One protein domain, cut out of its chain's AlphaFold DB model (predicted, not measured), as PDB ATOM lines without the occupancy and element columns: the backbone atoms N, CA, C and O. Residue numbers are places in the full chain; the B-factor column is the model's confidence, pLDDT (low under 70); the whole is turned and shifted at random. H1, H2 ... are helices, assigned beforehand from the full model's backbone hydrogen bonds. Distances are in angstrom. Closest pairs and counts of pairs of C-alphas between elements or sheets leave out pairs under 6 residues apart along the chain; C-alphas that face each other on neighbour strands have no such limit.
ATOM      1  N   ALA A  75     175.538 252.572 204.654       60.22
ATOM      2  CA  ALA A  75     176.836 252.627 203.980       60.22
ATOM      3  C   ALA A  75     177.110 253.973 203.288       60.22
ATOM      4  O   ALA A  75     178.265 254.283 203.008       60.22
ATOM      5  N   ALA A  76     176.074 254.772 203.017       72.69
ATOM      6  CA  ALA A  76     176.239 256.107 202.462       72.69
ATOM      7  C   ALA A  76     176.681 257.085 203.560       72.69
ATOM      8  O   ALA A  76     175.984 257.276 204.562       72.69
ATOM      9  N   ASP A  77     177.834 257.719 203.360       79.94
ATOM     10  CA  ASP A  77     178.307 258.770 204.250       79.94
ATOM     11  C   ASP A  77     177.303 259.948 204.244       79.94
ATOM     12  O   ASP A  77     176.848 260.381 203.178       79.94
ATOM     13  N   PRO A  78     176.892 260.467 205.416       85.88
ATOM     14  CA  PRO A  78     175.957 261.585 205.479       85.88
ATOM     15  C   PRO A  78     176.609 262.861 204.934       85.88
ATOM     16  O   PRO A  78     177.816 263.030 205.030       85.88
ATOM     17  N   VAL A  79     175.815 263.808 204.429       89.44
ATOM     18  CA  VAL A  79     176.343 265.121 203.995       89.44
ATOM     19  C   VAL A  79     176.794 265.956 205.204       89.44
ATOM     20  O   VAL A  79     177.822 266.631 205.158       89.44
ATOM     21  N   GLU A  80     176.068 265.859 206.325       92.62
ATOM     22  CA  GLU A  80     176.363 266.576 207.571       92.62
ATOM     23  C   GLU A  80     176.048 265.730 208.813       92.62
ATOM     24  O   GLU A  80     175.087 264.956 208.839       92.62
ATOM     25  N   ILE A  81     176.822 265.919 209.888       92.12
ATOM     26  CA  ILE A  81     176.569 265.339 211.214       92.12
ATOM     27  C   ILE A  81     176.475 266.476 212.229       92.12
ATOM     28  O   ILE A  81     177.447 267.183 212.479       92.12
ATOM     29  N   ALA A  82     175.305 266.622 212.861       88.62
ATOM     30  CA  ALA A  82     175.049 267.654 213.872       88.62
ATOM     31  C   ALA A  82     175.351 269.091 213.382       88.62
ATOM     32  O   ALA A  82     175.909 269.888 214.133       88.62
ATOM     33  N   GLY A  83     174.981 269.394 212.130       90.94
ATOM     34  CA  GLY A  83     175.172 270.708 211.501       90.94
ATOM     35  C   GLY A  83     176.609 270.999 211.065       90.94
ATOM     36  O   GLY A  83     176.947 272.151 210.815       90.94
ATOM     37  N   ILE A  84     177.468 269.978 211.024       93.38
ATOM     38  CA  ILE A  84     178.858 270.089 210.585       93.38
ATOM     39  C   ILE A  84     179.042 269.215 209.338       93.38
ATOM     40  O   ILE A  84     178.666 268.037 209.390       93.38
ATOM     41  N   PRO A  85     179.624 269.742 208.243       95.69
ATOM     42  CA  PRO A  85     179.888 268.968 207.034       95.69
ATOM     43  C   PRO A  85     180.677 267.697 207.336       95.69
ATOM     44  O   PRO A  85     181.670 267.736 208.064       95.69
ATOM     45  N   PHE A  86     180.271 266.562 206.767       94.31
ATOM     46  CA  PHE A  86     180.938 265.278 207.004       94.31
ATOM     47  C   PHE A  86     182.426 265.310 206.642       94.31
ATOM     48  O   PHE A  86     183.254 264.748 207.358       94.31
ATOM     49  N   GLN A  87     182.781 266.093 205.621       95.25
ATOM     50  CA  GLN A  87     184.165 266.346 205.233       95.25
ATOM     51  C   GLN A  87     185.024 266.885 206.392       95.25
ATOM     52  O   GLN A  87     186.167 266.467 206.549       95.25
ATOM     53  N   LYS A  88     184.468 267.720 207.282       96.31
ATOM     54  CA  LYS A  88     185.184 268.225 208.468       96.31
ATOM     55  C   LYS A  88     185.457 267.147 209.514       96.31
ATOM     56  O   LYS A  88     186.421 267.255 210.271       96.31
ATOM     57  N   PHE A  89     184.648 266.087 209.561       95.56
ATOM     58  CA  PHE A  89     184.957 264.917 210.384       95.56
ATOM     59  C   PHE A  89     186.076 264.083 209.764       95.56
ATOM     60  O   PHE A  89     186.934 263.619 210.509       95.56
ATOM     61  N   ILE A  90     186.111 263.943 208.434       95.12
ATOM     62  CA  ILE A  90     187.215 263.276 207.727       95.12
ATOM     63  C   ILE A  90     188.530 264.028 207.969       95.12
ATOM     64  O   ILE A  90     189.483 263.424 208.456       95.12
ATOM     65  N   GLU A  91     188.551 265.347 207.752       95.38
ATOM     66  CA  GLU A  91     189.716 266.200 208.042       95.38
ATOM     67  C   GLU A  91     190.154 266.064 209.515       95.38
ATOM     68  O   GLU A  91     191.341 265.966 209.822       95.38
ATOM     69  N   GLY A  92     189.204 266.001 210.457       94.56
ATOM     70  CA  GLY A  92     189.503 265.798 211.878       94.56
ATOM     71  C   GLY A  92     190.135 264.432 212.181       94.56
ATOM     72  O   GLY A  92     191.001 264.328 213.054       94.56
ATOM     73  N   VAL A  93     189.736 263.382 211.451       94.50
ATOM     74  CA  VAL A  93     190.366 262.055 211.532       94.50
ATOM     75  C   VAL A  93     191.790 262.115 210.987       94.50
ATOM     76  O   VAL A  93     192.699 261.639 211.661       94.50
ATOM     77  N   GLU A  94     192.010 262.757 209.843       94.50
ATOM     78  CA  GLU A  94     193.342 262.919 209.245       94.50
ATOM     79  C   GLU A  94     194.294 263.699 210.160       94.50
ATOM     80  O   GLU A  94     195.440 263.295 210.353       94.50
ATOM     81  N   LEU A  95     193.810 264.752 210.827       92.56
ATOM     82  CA  LEU A  95     194.585 265.475 211.838       92.56
ATOM     83  C   LEU A  95     194.977 264.577 213.021       92.56
ATOM     84  O   LEU A  95     196.099 264.682 213.518       92.56
ATOM     85  N   CYS A  96     194.093 263.674 213.456       88.31
ATOM     86  CA  CYS A  96     194.428 262.693 214.493       88.31
ATOM     87  C   CYS A  96     195.459 261.669 214.011       88.31
ATOM     88  O   CYS A  96     196.355 261.315 214.776       88.31
ATOM     89  N   VAL A  97     195.350 261.208 212.762       88.69
ATOM     90  CA  VAL A  97     196.337 260.315 212.134       88.69
ATOM     91  C   VAL A  97     197.703 261.005 212.045       88.69
ATOM     92  O   VAL A  97     198.724 260.383 212.317       88.69
ATOM     93  N   ALA A  98     197.724 262.313 211.796       88.94
ATOM     94  CA  ALA A  98     198.926 263.145 211.826       88.94
ATOM     95  C   ALA A  98     199.433 263.486 213.250       88.94
ATOM     96  O   ALA A  98     200.287 264.360 213.406       88.94
ATOM     97  N   GLY A  99     198.906 262.850 214.304       88.25
ATOM     98  CA  GLY A  99     199.346 263.049 215.692       88.25
ATOM     99  C   GLY A  99     198.829 264.330 216.359       88.25
ATOM    100  O   GLY A  99     199.298 264.705 217.434       88.25
ATOM    101  N   ARG A 100     197.858 265.034 215.757       89.75
ATOM    102  CA  ARG A 100     197.243 266.235 216.350       89.75
ATOM    103  C   ARG A 100     195.955 265.850 217.087       89.75
ATOM    104  O   ARG A 100     194.937 265.571 216.447       89.75
ATOM    105  N   PRO A 101     195.941 265.846 218.435       89.31
ATOM    106  CA  PRO A 101     194.782 265.380 219.187       89.31
ATOM    107  C   PRO A 101     193.585 266.331 219.014       89.31
ATOM    108  O   PRO A 101     193.794 267.539 218.854       89.31
ATOM    109  N   PRO A 102     192.333 265.842 219.157       89.56
ATOM    110  CA  PRO A 102     191.128 266.665 219.029       89.56
ATOM    111  C   PRO A 102     191.127 267.926 219.888       89.56
ATOM    112  O   PRO A 102     190.578 268.941 219.490       89.56
ATOM    113  N   SER A 103     191.795 267.916 221.042       87.31
ATOM    114  CA  SER A 103     191.922 269.097 221.903       87.31
ATOM    115  C   SER A 103     192.647 270.282 221.254       87.31
ATOM    116  O   SER A 103     192.537 271.390 221.766       87.31
ATOM    117  N   SER A 104     193.399 270.070 220.171       88.38
ATOM    118  CA  SER A 104     194.153 271.135 219.496       88.38
ATOM    119  C   SER A 104     193.373 271.851 218.385       88.38
ATOM    120  O   SER A 104     193.715 272.986 218.061       88.38
ATOM    121  N   TRP A 105     192.317 271.237 217.841       89.50
ATOM    122  CA  TRP A 105     191.557 271.771 216.700       89.50
ATOM    123  C   TRP A 105     190.030 271.772 216.895       89.50
ATOM    124  O   TRP A 105     189.322 272.482 216.186       89.50
ATOM    125  N   ALA A 106     189.498 271.018 217.859       87.62
ATOM    126  CA  ALA A 106     188.058 270.871 218.040       87.62
ATOM    127  C   ALA A 106     187.343 272.206 218.306       87.62
ATOM    128  O   ALA A 106     187.714 272.951 219.215       87.62
ATOM    129  N   GLY A 107     186.263 272.459 217.559       88.00
ATOM    130  CA  GLY A 107     185.427 273.657 217.695       88.00
ATOM    131  C   GLY A 107     185.993 274.926 217.048       88.00
ATOM    132  O   GLY A 107     185.436 275.999 217.268       88.00
ATOM    133  N   ARG A 108     187.081 274.830 216.274       91.00
ATOM    134  CA  ARG A 108     187.645 275.936 215.477       91.00
ATOM    135  C   ARG A 108     187.415 275.677 213.993       91.00
ATOM    136  O   ARG A 108     187.314 274.523 213.606       91.00
ATOM    137  N   ASP A 109     187.312 276.720 213.174       91.44
ATOM    138  CA  ASP A 109     187.296 276.626 211.698       91.44
ATOM    139  C   ASP A 109     186.278 275.624 211.115       91.44
ATOM    140  O   ASP A 109     186.527 274.933 210.124       91.44
ATOM    141  N   GLY A 110     185.118 275.509 211.771       92.19
ATOM    142  CA  GLY A 110     184.057 274.576 211.386       92.19
ATOM    143  C   GLY A 110     184.324 273.107 211.741       92.19
ATOM    144  O   GLY A 110     183.539 272.247 211.349       92.19
ATOM    145  N   PHE A 111     185.391 272.788 212.483       95.38
ATOM    146  CA  PHE A 111     185.642 271.439 212.989       95.38
ATOM    147  C   PHE A 111     184.686 271.058 214.129       95.38
ATOM    148  O   PHE A 111     184.334 271.898 214.968       95.38
ATOM    149  N   PRO A 112     184.325 269.765 214.247       93.94
ATOM    150  CA  PRO A 112     183.518 269.279 215.356       93.94
ATOM    151  C   PRO A 112     184.201 269.481 216.703       93.94
ATOM    152  O   PRO A 112     185.420 269.377 216.840       93.94
ATOM    153  N   THR A 113     183.399 269.716 217.741       96.00
ATOM    154  CA  THR A 113     183.887 269.643 219.123       96.00
ATOM    155  C   THR A 113     184.420 268.236 219.420       96.00
ATOM    156  O   THR A 113     183.991 267.252 218.811       96.00
ATOM    157  N   ALA A 114     185.310 268.093 220.408       92.56
ATOM    158  CA  ALA A 114     185.918 266.799 220.732       92.56
ATOM    159  C   ALA A 114     184.862 265.729 221.080       92.56
ATOM    160  O   ALA A 114     185.038 264.545 220.789       92.56
ATOM    161  N   THR A 115     183.742 266.157 221.669       92.75
ATOM    162  CA  THR A 115     182.589 265.306 221.975       92.75
ATOM    163  C   THR A 115     181.825 264.903 220.714       92.75
ATOM    164  O   THR A 115     181.546 263.719 220.538       92.75
ATOM    165  N   GLN A 116     181.513 265.851 219.819       93.88
ATOM    166  CA  GLN A 116     180.857 265.557 218.536       93.88
ATOM    167  C   GLN A 116     181.701 264.604 217.688       93.88
ATOM    168  O   GLN A 116     181.174 263.619 217.178       93.88
ATOM    169  N   PHE A 117     183.011 264.845 217.611       95.25
ATOM    170  CA  PHE A 117     183.951 263.992 216.893       95.25
ATOM    171  C   PHE A 117     183.960 262.562 217.445       95.25
ATOM    172  O   PHE A 117     183.762 261.608 216.698       95.25
ATOM    173  N   ARG A 118     184.090 262.395 218.769       91.62
ATOM    174  CA  ARG A 118     184.081 261.068 219.409       91.62
ATOM    175  C   ARG A 118     182.760 260.327 219.189       91.62
ATOM    176  O   ARG A 118     182.761 259.121 218.962       91.62
ATOM    177  N   ASN A 119     181.639 261.040 219.253       90.75
ATOM    178  CA  ASN A 119     180.324 260.455 219.007       90.75
ATOM    179  C   ASN A 119     180.153 260.035 217.541       90.75
ATOM    180  O   ASN A 119     179.603 258.967 217.289       90.75
ATOM    181  N   ALA A 120     180.647 260.835 216.591       92.88
ATOM    182  CA  ALA A 120     180.620 260.507 215.168       92.88
ATOM    183  C   ALA A 120     181.498 259.287 214.853       92.88
ATOM    184  O   ALA A 120     181.005 258.322 214.280       92.88
ATOM    185  N   VAL A 121     182.747 259.265 215.324       93.38
ATOM    186  CA  VAL A 121     183.665 258.125 215.157       93.38
ATOM    187  C   VAL A 121     183.069 256.829 215.718       93.38
ATOM    188  O   VAL A 121     183.196 255.780 215.106       93.38
ATOM    189  N   ASN A 122     182.368 256.869 216.855       89.56
ATOM    190  CA  ASN A 122     181.732 255.666 217.405       89.56
ATOM    191  C   ASN A 122     180.487 255.213 216.628       89.56
ATOM    192  O   ASN A 122     180.126 254.038 216.693       89.56
ATOM    193  N   ARG A 123     179.800 256.140 215.952       89.19
ATOM    194  CA  ARG A 123     178.519 255.898 215.280       89.19
ATOM    195  C   ARG A 123     178.682 255.480 213.819       89.19
ATOM    196  O   ARG A 123     177.844 254.729 213.332       89.19
ATOM    197  N   PHE A 124     179.721 255.964 213.141       89.81
ATOM    198  CA  PHE A 124     179.941 255.745 211.713       89.81
ATOM    199  C   PHE A 124     181.156 254.832 211.489       89.81
ATOM    200  O   PHE A 124     182.284 255.250 211.762       89.81
ATOM    201  N   PRO A 125     180.952 253.594 210.995       88.50
ATOM    202  CA  PRO A 125     182.035 252.636 210.775       88.50
ATOM    203  C   PRO A 125     183.157 253.158 209.865       88.50
ATOM    204  O   PRO A 125     184.322 252.886 210.144       88.50
ATOM    205  N   SER A 126     182.830 253.956 208.840       86.75
ATOM    206  CA  SER A 126     183.798 254.561 207.909       86.75
ATOM    207  C   SER A 126     184.796 255.489 208.618       86.75
ATOM    208  O   SER A 126     186.009 255.368 208.435       86.75
ATOM    209  N   LEU A 127     184.306 256.367 209.501       91.25
ATOM    210  CA  LEU A 127     185.147 257.236 210.334       91.25
ATOM    211  C   LEU A 127     185.931 256.436 211.378       91.25
ATOM    212  O   LEU A 127     187.093 256.742 211.644       91.25
ATOM    213  N   ARG A 128     185.306 255.406 211.960       92.19
ATOM    214  CA  ARG A 128     185.941 254.541 212.958       92.19
ATOM    215  C   ARG A 128     187.151 253.810 212.399       92.19
ATOM    216  O   ARG A 128     188.215 253.878 213.000       92.19
ATOM    217  N   GLN A 129     186.990 253.170 211.247       90.81
ATOM    218  CA  GLN A 129     188.045 252.401 210.596       90.81
ATOM    219  C   GLN A 129     189.265 253.276 210.280       90.81
ATOM    220  O   GLN A 129     190.395 252.864 210.518       90.81
ATOM    221  N   ARG A 130     189.045 254.508 209.799       88.94
ATOM    222  CA  ARG A 130     190.127 255.473 209.539       88.94
ATOM    223  C   ARG A 130     190.774 255.986 210.827       88.94
ATOM    224  O   ARG A 130     191.987 256.136 210.892       88.94
ATOM    225  N   TYR A 131     189.982 256.233 211.868       89.00
ATOM    226  CA  TYR A 131     190.492 256.690 213.161       89.00
ATOM    227  C   TYR A 131     191.302 255.609 213.893       89.00
ATOM    228  O   TYR A 131     192.279 255.927 214.566       89.00
ATOM    229  N   GLU A 132     190.942 254.335 213.721       87.38
ATOM    230  CA  GLU A 132     191.677 253.176 214.246       87.38
ATOM    231  C   GLU A 132     193.072 253.014 213.615       87.38
ATOM    232  O   GLU A 132     193.945 252.401 214.223       87.38
ATOM    233  N   GLN A 133     193.318 253.616 212.446       81.62
ATOM    234  CA  GLN A 133     194.633 253.648 211.794       81.62
ATOM    235  C   GLN A 133     195.558 254.751 212.340       81.62
ATOM    236  O   GLN A 133     196.728 254.808 211.961       81.62
ATOM    237  N   ALA A 134     195.073 255.637 213.218       81.25
ATOM    238  CA  ALA A 134     195.901 256.696 213.785       81.25
ATOM    239  C   ALA A 134     196.959 256.117 214.752       81.25
ATOM    240  O   ALA A 134     196.604 255.329 215.631       81.25
TER     241      ALA A 134
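What this domain is: This is residues 75 to 134 of the 537 residues of the protein "DnaA-like protein" of Phyllobacterium leguminum (UniProt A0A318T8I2). Two helices, H1 and H3, lie side by side and run the same way, and H2 crosses one face of this pair, making a small three-helix body. A long loop, residues 98 to 113, leads from the last residue of H1 back to the first of H2, and a stretch with no named element, residues 75 to 85, leads into H1. The printed part has 60 residues with three named helices, in the order H1, H2, H3 along the chain, and no named strand; the class is all helix. The whole is compact, with a radius of gyration of the C-alphas of 10.3 A, and its outline is rounded, spanning 29 by 25 by 16 A.

How they stand to each other: The longest helix, H1, residues 86 to 97, touches H3, residues 125 to 132, with the C-alphas of Val 93 and Tyr 131 the closest at 5.6 A. These two helices run the same way at a shallow tilt of 20 degrees, and their centres are 10.2 A apart. H2, residues 114 to 123, and H1 only just touch, with 3 pairs of C-alphas within 8 A, and H1 touches H2 with residues 89 to 92 alone. The closest C-alphas there are those of Phe 89 and Phe 117, 6.7 A apart, and the lines of the two helices are about perpendicular, at 79 degrees. H2 and H3 touch only at the corner by their link, where the closest C-alphas are those of Val 121 and Arg 128, 4.8 A apart. They run opposite ways at a steep tilt of 60 degrees. In H1, H2 and H3 every backbone O i to N i+4 pair is within hydrogen-bond range. Before H1, residues 80 to 81 make a short antiparallel pairing with residues 84 to 85.

Where its parts are: H1 begins at C-alpha 86, at (180.938, 265.278, 207.004), and measures 17.0 A from first to last C-alpha over its 12 residues. H2, residues 114 to 123, measures 14.3 A and begins at C-alpha 114, at (185.918, 266.799, 220.732). H3, residues 125 to 132, measures 10.3 A and ends at C-alpha 132, at (191.677, 253.176, 214.246).

The domain as a whole: The two C-alphas farthest apart are those of Ala 75 and Ser 104, at 29.7 A, while the first and last printed C-alphas, those of Ala 75 and Ala 134, are 21.8 A apart. The printed part has no cut. H1 and H2 are joined by a long link of 16 residues, whose C-alphas lie 7 to 14 A from the mean of the C-alphas, and H2 and H3 by a tight link of 1 residue. The mean pLDDT of the printed part is 90.0, and residue 75 is the one printed residue under 70.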